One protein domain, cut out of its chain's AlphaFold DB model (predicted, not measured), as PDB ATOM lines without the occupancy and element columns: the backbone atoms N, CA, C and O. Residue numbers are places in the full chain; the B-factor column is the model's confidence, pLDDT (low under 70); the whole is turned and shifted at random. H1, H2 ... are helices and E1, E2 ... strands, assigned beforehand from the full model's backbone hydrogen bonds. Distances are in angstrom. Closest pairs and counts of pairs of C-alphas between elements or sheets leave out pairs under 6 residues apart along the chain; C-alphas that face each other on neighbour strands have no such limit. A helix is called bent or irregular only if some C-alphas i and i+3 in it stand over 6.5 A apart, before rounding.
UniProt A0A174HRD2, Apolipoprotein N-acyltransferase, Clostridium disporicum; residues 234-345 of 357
ATOM      1  N   THR A 234      -9.030 -11.451  37.776       96.31
ATOM      2  CA  THR A 234      -8.401 -10.411  38.595       96.31
ATOM      3  C   THR A 234      -9.450  -9.772  39.501       96.31
ATOM      4  O   THR A 234     -10.412  -9.177  39.020       96.31
ATOM      5  N   VAL A 235      -9.261  -9.853  40.818       96.81
ATOM      6  CA  VAL A 235     -10.130  -9.202  41.814       96.81
ATOM      7  C   VAL A 235      -9.401  -7.996  42.396       96.81
ATOM      8  O   VAL A 235      -8.314  -8.140  42.952       96.81
ATOM      9  N   VAL A 236      -9.987  -6.806  42.272       96.81
ATOM     10  CA  VAL A 236      -9.331  -5.548  42.655       96.81
ATOM     11  C   VAL A 236      -9.895  -5.031  43.973       96.81
ATOM     12  O   VAL A 236     -11.084  -4.742  44.078       96.81
ATOM     13  N   GLN A 237      -9.040  -4.854  44.980       95.12
ATOM     14  CA  GLN A 237      -9.423  -4.316  46.286       95.12
ATOM     15  C   GLN A 237      -8.782  -2.942  46.506       95.12
ATOM     16  O   GLN A 237      -7.620  -2.842  46.881       95.12
ATOM     17  N   GLY A 238      -9.558  -1.869  46.317       92.44
ATOM     18  CA  GLY A 238      -9.042  -0.496  46.407       92.44
ATOM     19  C   GLY A 238      -8.723  -0.003  47.825       92.44
ATOM     20  O   GLY A 238      -8.134   1.059  47.971       92.44
ATOM     21  N   ASN A 239      -9.135  -0.736  48.870       92.25
ATOM     22  CA  ASN A 239      -8.931  -0.383  50.286       92.25
ATOM     23  C   ASN A 239      -9.348   1.065  50.647       92.25
ATOM     24  O   ASN A 239      -8.718   1.729  51.470       92.25
ATOM     25  N   ILE A 240     -10.410   1.571  50.007       88.81
ATOM     26  CA  ILE A 240     -10.917   2.932  50.216       88.81
ATOM     27  C   ILE A 240     -11.673   2.992  51.544       88.81
ATOM     28  O   ILE A 240     -12.574   2.186  51.787       88.81
ATOM     29  N   ASN A 241     -11.337   3.969  52.388       85.38
ATOM     30  CA  ASN A 241     -11.996   4.167  53.675       85.38
ATOM     31  C   ASN A 241     -13.502   4.451  53.498       85.38
ATOM     32  O   ASN A 241     -13.899   5.209  52.614       85.38
ATOM     33  N   THR A 242     -14.352   3.883  54.359       79.56
ATOM     34  CA  THR A 242     -15.819   4.022  54.281       79.56
ATOM     35  C   THR A 242     -16.291   5.480  54.297       79.56
ATOM     36  O   THR A 242     -17.177   5.848  53.527       79.56
ATOM     37  N   THR A 243     -15.700   6.334  55.133       77.00
ATOM     38  CA  THR A 243     -16.096   7.748  55.254       77.00
ATOM     39  C   THR A 243     -15.677   8.546  54.020       77.00
ATOM     40  O   THR A 243     -16.446   9.371  53.515       77.00
ATOM     41  N   GLU A 244     -14.497   8.246  53.467       78.69
ATOM     42  CA  GLU A 244     -14.068   8.788  52.174       78.69
ATOM     43  C   GLU A 244     -15.021   8.340  51.064       78.69
ATOM     44  O   GLU A 244     -15.534   9.178  50.331       78.69
ATOM     45  N   LYS A 245     -15.355   7.049  51.005       81.12
ATOM     46  CA  LYS A 245     -16.268   6.488  50.004       81.12
ATOM     47  C   LYS A 245     -17.620   7.214  49.976       81.12
ATOM     48  O   LYS A 245     -18.094   7.538  48.895       81.12
ATOM     49  N   TRP A 246     -18.241   7.490  51.126       75.44
ATOM     50  CA  TRP A 246     -19.645   7.938  51.163       75.44
ATOM     51  C   TRP A 246     -19.887   9.439  51.377       75.44
ATOM     52  O   TRP A 246     -20.963   9.908  51.009       75.44
ATOM     53  N   GLN A 247     -18.962  10.200  51.976       64.38
ATOM     54  CA  GLN A 247     -19.264  11.573  52.429       64.38
ATOM     55  C   GLN A 247     -18.372  12.675  51.837       64.38
ATOM     56  O   GLN A 247     -18.836  13.806  51.695       64.38
ATOM     57  N   LYS A 248     -17.087  12.398  51.556       55.34
ATOM     58  CA  LYS A 248     -16.079  13.442  51.241       55.34
ATOM     59  C   LYS A 248     -15.021  13.041  50.207       55.34
ATOM     60  O   LYS A 248     -14.097  13.811  49.958       55.34
ATOM     61  N   GLY A 249     -15.104  11.837  49.654       62.47
ATOM     62  CA  GLY A 249     -14.105  11.315  48.733       62.47
ATOM     63  C   GLY A 249     -14.232  11.915  47.345       62.47
ATOM     64  O   GLY A 249     -15.326  12.103  46.815       62.47
ATOM     65  N   ASP A 250     -13.082  12.171  46.739       80.88
ATOM     66  CA  ASP A 250     -13.005  12.459  45.320       80.88
ATOM     67  C   ASP A 250     -13.270  11.159  44.539       80.88
ATOM     68  O   ASP A 250     -12.502  10.191  44.589       80.88
ATOM     69  N   ILE A 251     -14.404  11.135  43.843       87.38
ATOM     70  CA  ILE A 251     -14.842  10.019  43.004       87.38
ATOM     71  C   ILE A 251     -13.818   9.735  41.899       87.38
ATOM     72  O   ILE A 251     -13.563   8.567  41.606       87.38
ATOM     73  N   PHE A 252     -13.186  10.768  41.331       89.38
ATOM     74  CA  PHE A 252     -12.145  10.599  40.319       89.38
ATOM     75  C   PHE A 252     -10.890   9.988  40.922       89.38
ATOM     76  O   PHE A 252     -10.336   9.056  40.348       89.38
ATOM     77  N   LYS A 253     -10.480  10.440  42.113       90.62
ATOM     78  CA  LYS A 253      -9.369   9.814  42.844       90.62
ATOM     79  C   LYS A 253      -9.650   8.333  43.111       90.62
ATOM     80  O   LYS A 253      -8.791   7.494  42.870       90.62
ATOM     81  N   SER A 254     -10.857   8.018  43.576       92.06
ATOM     82  CA  SER A 254     -11.283   6.646  43.877       92.06
ATOM     83  C   SER A 254     -11.266   5.775  42.621       92.06
ATOM     84  O   SER A 254     -10.728   4.672  42.634       92.06
ATOM     85  N   PHE A 255     -11.802   6.299  41.518       94.44
ATOM     86  CA  PHE A 255     -11.777   5.639  40.220       94.44
ATOM     87  C   PHE A 255     -10.352   5.411  39.712       94.44
ATOM     88  O   PHE A 255     -10.039   4.302  39.291       94.44
ATOM     89  N   ASN A 256      -9.478   6.415  39.803       95.00
ATOM     90  CA  ASN A 256      -8.090   6.300  39.362       95.00
ATOM     91  C   ASN A 256      -7.323   5.241  40.158       95.00
ATOM     92  O   ASN A 256      -6.630   4.444  39.541       95.00
ATOM     93  N   ILE A 257      -7.524   5.149  41.479       95.25
ATOM     94  CA  ILE A 257      -6.939   4.072  42.299       95.25
ATOM     95  C   ILE A 257      -7.347   2.701  41.747       95.25
ATOM     96  O   ILE A 257      -6.498   1.850  41.494       95.25
ATOM     97  N   TYR A 258      -8.645   2.479  41.526       97.06
ATOM     98  CA  TYR A 258      -9.113   1.206  40.982       97.06
ATOM     99  C   TYR A 258      -8.594   0.949  39.561       97.06
ATOM    100  O   TYR A 258      -8.223  -0.182  39.246       97.06
ATOM    101  N   LYS A 259      -8.548   1.975  38.704       97.44
ATOM    102  CA  LYS A 259      -8.039   1.887  37.330       97.44
ATOM    103  C   LYS A 259      -6.560   1.504  37.306       97.44
ATOM    104  O   LYS A 259      -6.213   0.556  36.612       97.44
ATOM    105  N   GLU A 260      -5.724   2.189  38.082       97.56
ATOM    106  CA  GLU A 260      -4.283   1.923  38.187       97.56
ATOM    107  C   GLU A 260      -4.020   0.498  38.683       97.56
ATOM    108  O   GLU A 260      -3.325  -0.257  38.006       97.56
ATOM    109  N   LEU A 261      -4.674   0.084  39.777       97.50
ATOM    110  CA  LEU A 261      -4.564  -1.284  40.302       97.50
ATOM    111  C   LEU A 261      -5.024  -2.342  39.291       97.50
ATOM    112  O   LEU A 261      -4.465  -3.435  39.234       97.50
ATOM    113  N   THR A 262      -6.054  -2.036  38.499       97.50
ATOM    114  CA  THR A 262      -6.550  -2.952  37.464       97.50
ATOM    115  C   THR A 262      -5.532  -3.122  36.347       97.50
ATOM    116  O   THR A 262      -5.236  -4.251  35.967       97.50
ATOM    117  N   VAL A 263      -5.005  -2.012  35.822       96.94
ATOM    118  CA  VAL A 263      -4.010  -2.029  34.743       96.94
ATOM    119  C   VAL A 263      -2.765  -2.782  35.203       96.94
ATOM    120  O   VAL A 263      -2.370  -3.739  34.544       96.94
ATOM    121  N   GLU A 264      -2.230  -2.441  36.377       95.62
ATOM    122  CA  GLU A 264      -1.066  -3.116  36.957       95.62
ATOM    123  C   GLU A 264      -1.299  -4.630  37.102       95.62
ATOM    124  O   GLU A 264      -0.465  -5.437  36.686       95.62
ATOM    125  N   ALA A 265      -2.443  -5.044  37.653       94.88
ATOM    126  CA  ALA A 265      -2.733  -6.457  37.873       94.88
ATOM    127  C   ALA A 265      -2.890  -7.254  36.564       94.88
ATOM    128  O   ALA A 265      -2.422  -8.392  36.487       94.88
ATOM    129  N   VAL A 266      -3.521  -6.675  35.536       95.19
ATOM    130  CA  VAL A 266      -3.734  -7.333  34.232       95.19
ATOM    131  C   VAL A 266      -2.449  -7.391  33.396       95.19
ATOM    132  O   VAL A 266      -2.190  -8.382  32.706       95.19
ATOM    133  N   GLU A 267      -1.614  -6.355  33.456       92.12
ATOM    134  CA  GLU A 267      -0.304  -6.357  32.795       92.12
ATOM    135  C   GLU A 267       0.641  -7.379  33.444       92.12
ATOM    136  O   GLU A 267       1.308  -8.157  32.748       92.12
ATOM    137  N   ASN A 268       0.637  -7.449  34.778       89.94
ATOM    138  CA  ASN A 268       1.406  -8.445  35.515       89.94
ATOM    139  C   ASN A 268       0.949  -9.872  35.177       89.94
ATOM    140  O   ASN A 268       1.794 -10.707  34.861       89.94
ATOM    141  N   SER A 269      -0.357 -10.160  35.171       88.50
ATOM    142  CA  SER A 269      -0.870 -11.508  34.867       88.50
ATOM    143  C   SER A 269      -0.487 -11.977  33.458       88.50
ATOM    144  O   SER A 269      -0.019 -13.102  33.267       88.50
ATOM    145  N   SER A 270      -0.556 -11.069  32.481       79.19
ATOM    146  CA  SER A 270      -0.144 -11.323  31.097       79.19
ATOM    147  C   SER A 270       1.337 -11.699  30.982       79.19
ATOM    148  O   SER A 270       1.703 -12.508  30.129       79.19
ATOM    149  N   THR A 271       2.188 -11.158  31.859       74.62
ATOM    150  CA  THR A 271       3.632 -11.442  31.883       74.62
ATOM    151  C   THR A 271       3.942 -12.861  32.373       74.62
ATOM    152  O   THR A 271       4.915 -13.464  31.922       74.62
ATOM    153  N   TYR A 272       3.105 -13.425  33.249       74.06
ATOM    154  CA  TYR A 272       3.300 -14.764  33.819       74.06
ATOM    155  C   TYR A 272       2.605 -15.891  33.036       74.06
ATOM    156  O   TYR A 272       2.719 -17.051  33.417       74.06
ATOM    157  N   GLY A 273       1.944 -15.576  31.916       74.25
ATOM    158  CA  GLY A 273       1.235 -16.557  31.082       74.25
ATOM    159  C   GLY A 273      -0.233 -16.772  31.465       74.25
ATOM    160  O   GLY A 273      -0.950 -17.448  30.730       74.25
ATOM    161  N   ASP A 274      -0.706 -16.119  32.529       81.94
ATOM    162  CA  ASP A 274      -2.075 -16.213  33.043       81.94
ATOM    163  C   ASP A 274      -2.893 -14.992  32.613       81.94
ATOM    164  O   ASP A 274      -3.359 -14.201  33.434       81.94
ATOM    165  N   LYS A 275      -3.047 -14.796  31.296       89.56
ATOM    166  CA  LYS A 275      -3.760 -13.629  30.754       89.56
ATOM    167  C   LYS A 275      -5.152 -13.524  31.384       89.56
ATOM    168  O   LYS A 275      -5.966 -14.432  31.220       89.56
ATOM    169  N   THR A 276      -5.421 -12.404  32.055       94.81
ATOM    170  CA  THR A 276      -6.725 -12.126  32.667       94.81
ATOM    171  C   THR A 276      -7.833 -12.139  31.613       94.81
ATOM    172  O   THR A 276      -7.730 -11.469  30.586       94.81
ATOM    173  N   GLU A 277      -8.911 -12.867  31.893       95.25
ATOM    174  CA  GLU A 277     -10.145 -12.870  31.098       95.25
ATOM    175  C   GLU A 277     -11.240 -12.020  31.761       95.25
ATOM    176  O   GLU A 277     -12.029 -11.379  31.066       95.25
ATOM    177  N   VAL A 278     -11.281 -11.989  33.100       96.69
ATOM    178  CA  VAL A 278     -12.315 -11.284  33.873       96.69
ATOM    179  C   VAL A 278     -11.693 -10.384  34.935       96.69
ATOM    180  O   VAL A 278     -10.824 -10.814  35.691       96.69
ATOM    181  N   VAL A 279     -12.180  -9.151  35.049       97.94
ATOM    182  CA  VAL A 279     -11.846  -8.219  36.135       97.94
ATOM    183  C   VAL A 279     -13.077  -7.995  37.006       97.94
ATOM    184  O   VAL A 279     -14.144  -7.670  36.491       97.94
ATOM    185  N   LEU A 280     -12.919  -8.117  38.326       97.88
ATOM    186  CA  LEU A 280     -13.969  -7.888  39.317       97.88
ATOM    187  C   LEU A 280     -13.610  -6.721  40.238       97.88
ATOM    188  O   LEU A 280     -12.595  -6.748  40.940       97.88
ATOM    189  N   TRP A 281     -14.481  -5.718  40.278       97.69
ATOM    190  CA  TRP A 281     -14.477  -4.657  41.284       97.69
ATOM    191  C   TRP A 281     -15.578  -4.897  42.331       97.69
ATOM    192  O   TRP A 281     -16.623  -5.468  42.008       97.69
ATOM    193  N   PRO A 282     -15.376  -4.454  43.586       96.25
ATOM    194  CA  PRO A 282     -16.257  -4.774  44.704       96.25
ATOM    195  C   PRO A 282     -17.596  -4.025  44.650       96.25
ATOM    196  O   PRO A 282     -17.847  -3.180  43.788       96.25
ATOM    197  N   GLU A 283     -18.461  -4.316  45.626       94.31
ATOM    198  CA  GLU A 283     -19.758  -3.661  45.798       94.31
ATOM    199  C   GLU A 283     -19.623  -2.135  45.880       94.31
ATOM    200  O   GLU A 283     -18.920  -1.575  46.735       94.31
ATOM    201  N   THR A 284     -20.367  -1.451  45.008       90.31
ATOM    202  CA  THR A 284     -20.395   0.010  44.933       90.31
ATOM    203  C   THR A 284     -18.972   0.588  44.883       90.31
ATOM    204  O   THR A 284     -18.636   1.461  45.679       90.31
ATOM    205  N   ALA A 285     -18.089   0.048  44.030       90.38
ATOM    206  CA  ALA A 285     -16.678   0.455  43.971       90.38
ATOM    207  C   ALA A 285     -16.546   1.972  43.792       90.38
ATOM    208  O   ALA A 285     -15.808   2.625  44.531       90.38
ATOM    209  N   ILE A 286     -17.368   2.521  42.892       92.00
ATOM    210  CA  ILE A 286     -17.612   3.952  42.746       92.00
ATOM    211  C   ILE A 286     -19.083   4.236  43.097       92.00
ATOM    212  O   ILE A 286     -19.974   3.718  42.416       92.00
ATOM    213  N   PRO A 287     -19.373   5.039  44.140       89.06
ATOM    214  CA  PRO A 287     -20.713   5.210  44.711       89.06
ATOM    215  C   PRO A 287     -21.597   6.189  43.933       89.06
ATOM    216  O   PRO A 287     -22.276   7.041  44.505       89.06
ATOM    217  N   ILE A 288     -21.625   6.046  42.610       90.00
ATOM    218  CA  ILE A 288     -22.475   6.829  41.714       90.00
ATOM    219  C   ILE A 288     -23.393   5.925  40.909       90.00
ATOM    220  O   ILE A 288     -23.105   4.756  40.671       90.00
ATOM    221  N   ASP A 289     -24.520   6.493  40.501       92.62
ATOM    222  CA  ASP A 289     -25.483   5.826  39.637       92.62
ATOM    223  C   ASP A 289     -25.026   5.907  38.180       92.62
ATOM    224  O   ASP A 289     -25.050   6.990  37.582       92.62
ATOM    225  N   ILE A 290     -24.605   4.777  37.606       93.44
ATOM    226  CA  ILE A 290     -24.046   4.749  36.246       93.44
ATOM    227  C   ILE A 290     -25.095   5.064  35.176       93.44
ATOM    228  O   ILE A 290     -24.746   5.551  34.106       93.44
ATOM    229  N   SER A 291     -26.384   4.849  35.467       90.94
ATOM    230  CA  SER A 291     -27.476   5.146  34.529       90.94
ATOM    231  C   SER A 291     -27.667   6.654  34.323       90.94
ATOM    232  O   SER A 291     -28.153   7.089  33.282       90.94
ATOM    233  N   LYS A 292     -27.234   7.460  35.302       90.69
ATOM    234  CA  LYS A 292     -27.306   8.929  35.291       90.69
ATOM    235  C   LYS A 292     -25.983   9.596  34.920       90.69
ATOM    236  O   LYS A 292     -25.962  10.793  34.650       90.69
ATOM    237  N   ASN A 293     -24.880   8.849  34.933       90.88
ATOM    238  CA  ASN A 293     -23.529   9.378  34.780       90.88
ATOM    239  C   ASN A 293     -22.827   8.684  33.609       90.88
ATOM    240  O   ASN A 293     -22.152   7.673  33.777       90.88
ATOM    241  N   SER A 294     -22.963   9.246  32.407       90.75
ATOM    242  CA  SER A 294     -22.389   8.648  31.195       90.75
ATOM    243  C   SER A 294     -20.863   8.551  31.238       90.75
ATOM    244  O   SER A 294     -20.311   7.591  30.712       90.75
ATOM    245  N   TRP A 295     -20.181   9.501  31.882       93.81
ATOM    246  CA  TRP A 295     -18.717   9.546  31.929       93.81
ATOM    247  C   TRP A 295     -18.112   8.277  32.552       93.81
ATOM    248  O   TRP A 295     -17.218   7.682  31.960       93.81
ATOM    249  N   ILE A 296     -18.641   7.808  33.688       93.56
ATOM    250  CA  ILE A 296     -18.092   6.637  34.384       93.56
ATOM    251  C   ILE A 296     -18.361   5.357  33.597       93.56
ATOM    252  O   ILE A 296     -17.508   4.480  33.519       93.56
ATOM    253  N   LEU A 297     -19.527   5.272  32.950       94.38
ATOM    254  CA  LEU A 297     -19.851   4.142  32.093       94.38
ATOM    255  C   LEU A 297     -18.890   4.083  30.901       94.38
ATOM    256  O   LEU A 297     -18.426   3.001  30.552       94.38
ATOM    257  N   GLN A 298     -18.570   5.227  30.292       96.00
ATOM    258  CA  GLN A 298     -17.592   5.275  29.204       96.00
ATOM    259  C   GLN A 298     -16.191   4.889  29.677       96.00
ATOM    260  O   GLN A 298     -15.516   4.145  28.973       96.00
ATOM    261  N   GLU A 299     -15.776   5.311  30.871       96.00
ATOM    262  CA  GLU A 299     -14.503   4.884  31.457       96.00
ATOM    263  C   GLU A 299     -14.450   3.367  31.703       96.00
ATOM    264  O   GLU A 299     -13.460   2.727  31.354       96.00
ATOM    265  N   TYR A 300     -15.519   2.755  32.224       96.31
ATOM    266  CA  TYR A 300     -15.582   1.297  32.391       96.31
ATOM    267  C   TYR A 300     -15.532   0.554  31.055       96.31
ATOM    268  O   TYR A 300     -14.799  -0.424  30.916       96.31
ATOM    269  N   LYS A 301     -16.269   1.038  30.050       97.44
ATOM    270  CA  LYS A 301     -16.233   0.481  28.691       97.44
ATOM    271  C   LYS A 301     -14.854   0.619  28.055       97.44
ATOM    272  O   LYS A 301     -14.390  -0.311  27.400       97.44
ATOM    273  N   ALA A 302     -14.205   1.766  28.239       97.50
ATOM    274  CA  ALA A 302     -12.856   2.006  27.752       97.50
ATOM    275  C   ALA A 302     -11.857   1.057  28.418       97.50
ATOM    276  O   ALA A 302     -11.039   0.478  27.711       97.50
ATOM    277  N   LEU A 303     -11.969   0.845  29.733       96.56
ATOM    278  CA  LEU A 303     -11.113  -0.072  30.486       96.56
ATOM    279  C   LEU A 303     -11.279  -1.528  30.022       96.56
ATOM    280  O   LEU A 303     -10.284  -2.206  29.767       96.56
ATOM    281  N   ALA A 304     -12.524  -1.991  29.856       97.69
ATOM    282  CA  ALA A 304     -12.827  -3.331  29.349       97.69
ATOM    283  C   ALA A 304     -12.229  -3.561  27.949       97.69
ATOM    284  O   ALA A 304     -11.549  -4.561  27.714       97.69
ATOM    285  N   LYS A 305     -12.403  -2.582  27.047       97.75
ATOM    286  CA  LYS A 305     -11.839  -2.602  25.689       97.75
ATOM    287  C   LYS A 305     -10.319  -2.578  25.677       97.75
ATOM    288  O   LYS A 305      -9.706  -3.378  24.979       97.75
ATOM    289  N   SER A 306      -9.705  -1.657  26.420       96.81
ATOM    290  CA  SER A 306      -8.252  -1.462  26.392       96.81
ATOM    291  C   SER A 306      -7.502  -2.678  26.918       96.81
ATOM    292  O   SER A 306      -6.429  -2.994  26.419       96.81
ATOM    293  N   LEU A 307      -8.072  -3.354  27.916       96.19
ATOM    294  CA  LEU A 307      -7.486  -4.549  28.517       96.19
ATOM    295  C   LEU A 307      -7.961  -5.844  27.842       96.19
ATOM    296  O   LEU A 307      -7.392  -6.903  28.097       96.19
ATOM    297  N   ASN A 308      -8.959  -5.766  26.954       96.06
ATOM    298  CA  ASN A 308      -9.589  -6.910  26.298       96.06
ATOM    299  C   ASN A 308     -10.051  -7.970  27.321       96.06
ATOM    300  O   ASN A 308      -9.686  -9.146  27.228       96.06
ATOM    301  N   VAL A 309     -10.836  -7.524  28.305       96.94
ATOM    302  CA  VAL A 309     -11.371  -8.336  29.412       96.94
ATOM    303  C   VAL A 309     -12.876  -8.135  29.553       96.94
ATOM    304  O   VAL A 309     -13.402  -7.080  29.191       96.94
ATOM    305  N   THR A 310     -13.561  -9.100  30.163       97.56
ATOM    306  CA  THR A 310     -14.889  -8.859  30.735       97.56
ATOM    307  C   THR A 310     -14.725  -8.146  32.073       97.56
ATOM    308  O   THR A 310     -14.097  -8.657  32.998       97.56
ATOM    309  N   PHE A 311     -15.292  -6.955  32.193       98.00
ATOM    310  CA  PHE A 311     -15.232  -6.128  33.389       98.00
ATOM    311  C   PHE A 311     -16.558  -6.190  34.148       98.00
ATOM    312  O   PHE A 311     -17.602  -5.835  33.600       98.00
ATOM    313  N   MET A 312     -16.530  -6.600  35.415       97.88
ATOM    314  CA  MET A 312     -17.702  -6.568  36.289       97.88
ATOM    315  C   MET A 312     -17.448  -5.684  37.503       97.88
ATOM    316  O   MET A 312     -16.400  -5.758  38.145       97.88
ATOM    317  N   THR A 313     -18.428  -4.856  37.852       97.12
ATOM    318  CA  THR A 313     -18.313  -3.949  38.997       97.12
ATOM    319  C   THR A 313     -19.632  -3.798  39.733       97.12
ATOM    320  O   THR A 313     -20.703  -3.747  39.120       97.12
ATOM    321  N   GLY A 314     -19.555  -3.710  41.061       96.31
ATOM    322  CA  GLY A 314     -20.683  -3.307  41.879       96.31
ATOM    323  C   GLY A 314     -20.945  -1.807  41.742       96.31
ATOM    324  O   GLY A 314     -20.045  -0.987  41.942       96.31
ATOM    325  N   THR A 315     -22.182  -1.423  41.452       94.50
ATOM    326  CA  THR A 315     -22.566  -0.026  41.227       94.50
ATOM    327  C   THR A 315     -24.037   0.233  41.541       94.50
ATOM    328  O   THR A 315     -24.820  -0.695  41.750       94.50
ATOM    329  N   PHE A 316     -24.434   1.504  41.560       95.25
ATOM    330  CA  PHE A 316     -25.843   1.859  41.545       95.25
ATOM    331  C   PHE A 316     -26.366   1.943  40.111       95.25
ATOM    332  O   PHE A 316     -25.705   2.498  39.232       95.25
ATOM    333  N   TYR A 317     -27.584   1.454  39.902       94.75
ATOM    334  CA  TYR A 317     -28.257   1.500  38.607       94.75
ATOM    335  C   TYR A 317     -29.729   1.860  38.795       94.75
ATOM    336  O   TYR A 317     -30.413   1.220  39.593       94.75
ATOM    337  N   THR A 318     -30.223   2.878  38.085       94.94
ATOM    338  CA  THR A 318     -31.662   3.160  38.003       94.94
ATOM    339  C   THR A 318     -32.246   2.475  36.768       94.94
ATOM    340  O   THR A 318     -31.838   2.778  35.645       94.94
ATOM    341  N   ASP A 319     -33.218   1.576  36.957       92.38
ATOM    342  CA  ASP A 319     -33.880   0.880  35.849       92.38
ATOM    343  C   ASP A 319     -35.022   1.713  35.252       92.38
ATOM    344  O   ASP A 319     -36.206   1.525  35.531       92.38
ATOM    345  N   TYR A 320     -34.656   2.652  34.383       89.00
ATOM    346  CA  TYR A 320     -35.605   3.518  33.682       89.00
ATOM    347  C   TYR A 320     -36.534   2.794  32.701       89.00
ATOM    348  O   TYR A 320     -37.474   3.413  32.202       89.00
ATOM    349  N   LYS A 321     -36.269   1.525  32.371       86.81
ATOM    350  CA  LYS A 321     -37.092   0.776  31.411       86.81
ATOM    351  C   LYS A 321     -38.288   0.101  32.071       86.81
ATOM    352  O   LYS A 321     -39.280  -0.126  31.384       86.81
ATOM    353  N   ASN A 322     -38.193  -0.201  33.365       90.00
ATOM    354  CA  ASN A 322     -39.215  -0.941  34.095       90.00
ATOM    355  C   ASN A 322     -39.897  -0.062  35.150       90.00
ATOM    356  O   ASN A 322     -40.938   0.531  34.874       90.00
ATOM    357  N   ASP A 323     -39.329   0.045  36.349       88.88
ATOM    358  CA  ASP A 323     -39.980   0.662  37.515       88.88
ATOM    359  C   ASP A 323     -39.347   1.984  37.968       88.88
ATOM    360  O   ASP A 323     -39.840   2.626  38.899       88.88
ATOM    361  N   CYS A 324     -38.288   2.431  37.287       90.50
ATOM    362  CA  CYS A 324     -37.497   3.607  37.647       90.50
ATOM    363  C   CYS A 324     -36.895   3.537  39.062       90.50
ATOM    364  O   CYS A 324     -36.529   4.582  39.619       90.50
ATOM    365  N   TYR A 325     -36.764   2.345  39.654       91.69
ATOM    366  CA  TYR A 325     -36.126   2.194  40.954       91.69
ATOM    367  C   TYR A 325     -34.605   2.160  40.847       91.69
ATOM    368  O   TYR A 325     -34.017   1.735  39.852       91.69
ATOM    369  N   LYS A 326     -33.965   2.650  41.914       92.06
ATOM    370  CA  LYS A 326     -32.515   2.612  42.087       92.06
ATOM    371  C   LYS A 326     -32.135   1.323  42.803       92.06
ATOM    372  O   LYS A 326     -32.564   1.092  43.931       92.06
ATOM    373  N   TYR A 327     -31.249   0.558  42.187       94.50
ATOM    374  CA  TYR A 327     -30.745  -0.704  42.702       94.50
ATOM    375  C   TYR A 327     -29.280  -0.605  43.092       94.50
ATOM    376  O   TYR A 327     -28.490   0.090  42.452       94.50
ATOM    377  N   ASN A 328     -28.917  -1.360  44.123       95.69
ATOM    378  CA  ASN A 328     -27.559  -1.851  44.294       95.69
ATOM    379  C   ASN A 328     -27.379  -3.032  43.329       95.69
ATOM    380  O   ASN A 328     -28.196  -3.957  43.323       95.69
ATOM    381  N   SER A 329     -26.384  -2.950  42.454       95.44
ATOM    382  CA  SER A 329     -26.301  -3.791  41.263       95.44
ATOM    383  C   SER A 329     -24.880  -4.242  40.963       95.44
ATOM    384  O   SER A 329     -23.917  -3.629  41.419       95.44
ATOM    385  N   ILE A 330     -24.758  -5.298  40.166       97.00
ATOM    386  CA  ILE A 330     -23.518  -5.678  39.488       97.00
ATOM    387  C   ILE A 330     -23.770  -5.520  37.997       97.00
ATOM    388  O   ILE A 330     -24.773  -6.017  37.492       97.00
ATOM    389  N   VAL A 331     -22.869  -4.833  37.306       96.38
ATOM    390  CA  VAL A 331     -22.944  -4.635  35.854       96.38
ATOM    391  C   VAL A 331     -21.772  -5.363  35.218       96.38
ATOM    392  O   VAL A 331     -20.638  -5.172  35.659       96.38
ATOM    393  N   ALA A 332     -22.052  -6.176  34.201       97.75
ATOM    394  CA  ALA A 332     -21.052  -6.867  33.396       97.75
ATOM    395  C   ALA A 332     -20.892  -6.165  32.044       97.75
ATOM    396  O   ALA A 332     -21.871  -5.908  31.340       97.75
ATOM    397  N   ILE A 333     -19.651  -5.836  31.694       97.94
ATOM    398  CA  ILE A 333     -19.271  -5.180  30.445       97.94
ATOM    399  C   ILE A 333     -18.284  -6.094  29.731       97.94
ATOM    400  O   ILE A 333     -17.240  -6.427  30.291       97.94
ATOM    401  N   ASN A 334     -18.606  -6.505  28.512       97.38
ATOM    402  CA  ASN A 334     -17.738  -7.387  27.739       97.38
ATOM    403  C   ASN A 334     -16.518  -6.637  27.165       97.38
ATOM    404  O   ASN A 334     -16.417  -5.408  27.241       97.38
ATOM    405  N   SER A 335     -15.598  -7.377  26.546       96.56
ATOM    406  CA  SER A 335     -14.393  -6.819  25.915       96.56
ATOM    407  C   SER A 335     -14.688  -5.856  24.754       96.56
ATOM    408  O   SER A 335     -13.846  -5.025  24.430       96.56
ATOM    409  N   ASP A 336     -15.885  -5.913  24.161       96.75
ATOM    410  CA  ASP A 336     -16.358  -4.973  23.132       96.75
ATOM    411  C   ASP A 336     -16.977  -3.700  23.739       96.75
ATOM    412  O   ASP A 336     -17.433  -2.805  23.019       96.75
ATOM    413  N   GLY A 337     -16.959  -3.573  25.070       95.12
ATOM    414  CA  GLY A 337     -17.509  -2.462  25.844       95.12
ATOM    415  C   GLY A 337     -19.033  -2.355  25.778       95.12
ATOM    416  O   GLY A 337     -19.586  -1.264  25.967       95.12
ATOM    417  N   ASP A 338     -19.720  -3.456  25.507       96.00
ATOM    418  CA  ASP A 338     -21.168  -3.551  25.615       96.00
ATOM    419  C   ASP A 338     -21.563  -4.062  26.997       96.00
ATOM    420  O   ASP A 338     -20.866  -4.870  27.605       96.00
ATOM    421  N   ILE A 339     -22.680  -3.545  27.516       95.50
ATOM    422  CA  ILE A 339     -23.256  -4.062  28.758       95.50
ATOM    423  C   ILE A 339     -23.908  -5.394  28.405       95.50
ATOM    424  O   ILE A 339     -24.882  -5.413  27.654       95.50
ATOM    425  N   GLU A 340     -23.352  -6.477  28.931       94.56
ATOM    426  CA  GLU A 340     -23.810  -7.836  28.662       94.56
ATOM    427  C   GLU A 340     -24.986  -8.204  29.568       94.56
ATOM    428  O   GLU A 340     -26.000  -8.705  29.088       94.56
ATOM    429  N   ASP A 341     -24.878  -7.894  30.863       95.31
ATOM    430  CA  ASP A 341     -25.927  -8.178  31.840       95.31
ATOM    431  C   ASP A 341     -25.851  -7.248  33.063       95.31
ATOM    432  O   ASP A 341     -24.820  -6.618  33.343       95.31
ATOM    433  N   ILE A 342     -26.960  -7.161  33.800       95.44
ATOM    434  CA  ILE A 342     -27.077  -6.412  35.050       95.44
ATOM    435  C   ILE A 342     -27.837  -7.247  36.079       95.44
ATOM    436  O   ILE A 342     -29.012  -7.572  35.916       95.44
ATOM    437  N   TYR A 343     -27.184  -7.523  37.204       96.19
ATOM    438  CA  TYR A 343     -27.814  -8.147  38.358       96.19
ATOM    439  C   TYR A 343     -28.269  -7.087  39.364       96.19
ATOM    440  O   TYR A 343     -27.471  -6.257  39.798       96.19
ATOM    441  N   PHE A 344     -29.527  -7.162  39.800       95.62
ATOM    442  CA  PHE A 344     -30.066  -6.339  40.884       95.62
ATOM    443  C   PHE A 344     -30.114  -7.119  42.202       95.62
ATOM    444  O   PHE A 344     -30.633  -8.239  42.261       95.62
ATOM    445  N   LYS A 345     -29.593  -6.518  43.279       95.19
ATOM    446  CA  LYS A 345     -29.597  -7.097  44.628       95.19
ATOM    447  C   LYS A 345     -31.032  -7.387  45.078       95.19
ATOM    448  O   LYS A 345     -31.864  -6.488  45.136       95.19
TER     449      LYS A 345
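Overview. This is residues 234 to 345 of the 357 residues of the protein "Apolipoprotein N-acyltransferase" of Clostridium disporicum (UniProt A0A174HRD2). A strongly twisted, curled sheet of four strands has H3 over one face, along the strands, and the long helix H2 side by side with H3 near edge strand E1, giving two layers, helices on one face of a sheet. The short helix H1 sits away from the sheet near the beginning of H2, and the link between E2 and E3 makes the far end of the longest axis. The printed part has 112 residues with three named helices and four named strands, in the order H1 H2 E1 H3 E2 E3 E4; the mixed sheet runs E1 E2 E3 E4, with E1 and E2 parallel and the other neighbours antiparallel. The class is mixed, helices and strands; the whole is compact, with a radius of gyration of the C-alphas of 13.9 A and spans of 45 by 31 by 23 A.

Arrangement. Residues 234 to 235 pair, parallel, with residues 279 to 280 of E1, residues 278 to 281. H1, residues 242 to 248, is not on the sheet; it is close to but not clearly touching H2, residues 251 to 271, with the closest C-alphas, of Lys 245 and Ser 254, 7.9 A apart. H2 is on the sheet, its closest C-alpha pair to E1 being Thr 262 and Val 279, 7.6 A. H2 and H3, residues 294 to 307, only just touch, with 3 pairs of C-alphas within 8 A, the closest those of Val 266 and Leu 307, 7.4 A; they run the same way at a shallow tilt of 11 degrees. H3 lies over E2, residues 310 to 318, and E3, residues 326 to 333, at a height over the sheet of 9.5 A. E1, H3 and E2 form a strand-helix-strand unit, two parallel neighbour strands with a helix between, whose crossover is right-handed; N 279 and O 310 are 2.9 A apart, within hydrogen-bond range. E2, E3 and E4, residues 339 to 344, form a meander, each strand the antiparallel neighbour of the one before, with hairpins E2 and E3, and E3 and E4. Within hydrogen-bond range are N 315 and O 329, 2.8 A, and N 332 and O 341, 2.9 A. Every O i to N i+4 pair is within range in H2 and H3, and 2 of 3 in H1.

Along the chain. H1 begins at C-alpha 242, (-15.819, 4.022, 54.281), and is irregular, C-alphas 245 and 248 being 7.1 A apart. H2 is 30.4 A long, H3 20.1 A, E2 21.9 A and E3 19.3 A. E2 bends by 74 degrees at residue 314 and E3 by 63 degrees at residue 329. E4 ends at C-alpha 344, (-30.066, -6.339, 40.884).

Size, cuts and confidence. The two C-alphas farthest apart, of Tyr 272 and Asp 323, are 46.1 A apart. The printed part has no cut, and the link from E1 to H3, residues 282 to 293, is long. Mean pLDDT of the printed part is 91.8; residues 247 to 249 are under 70.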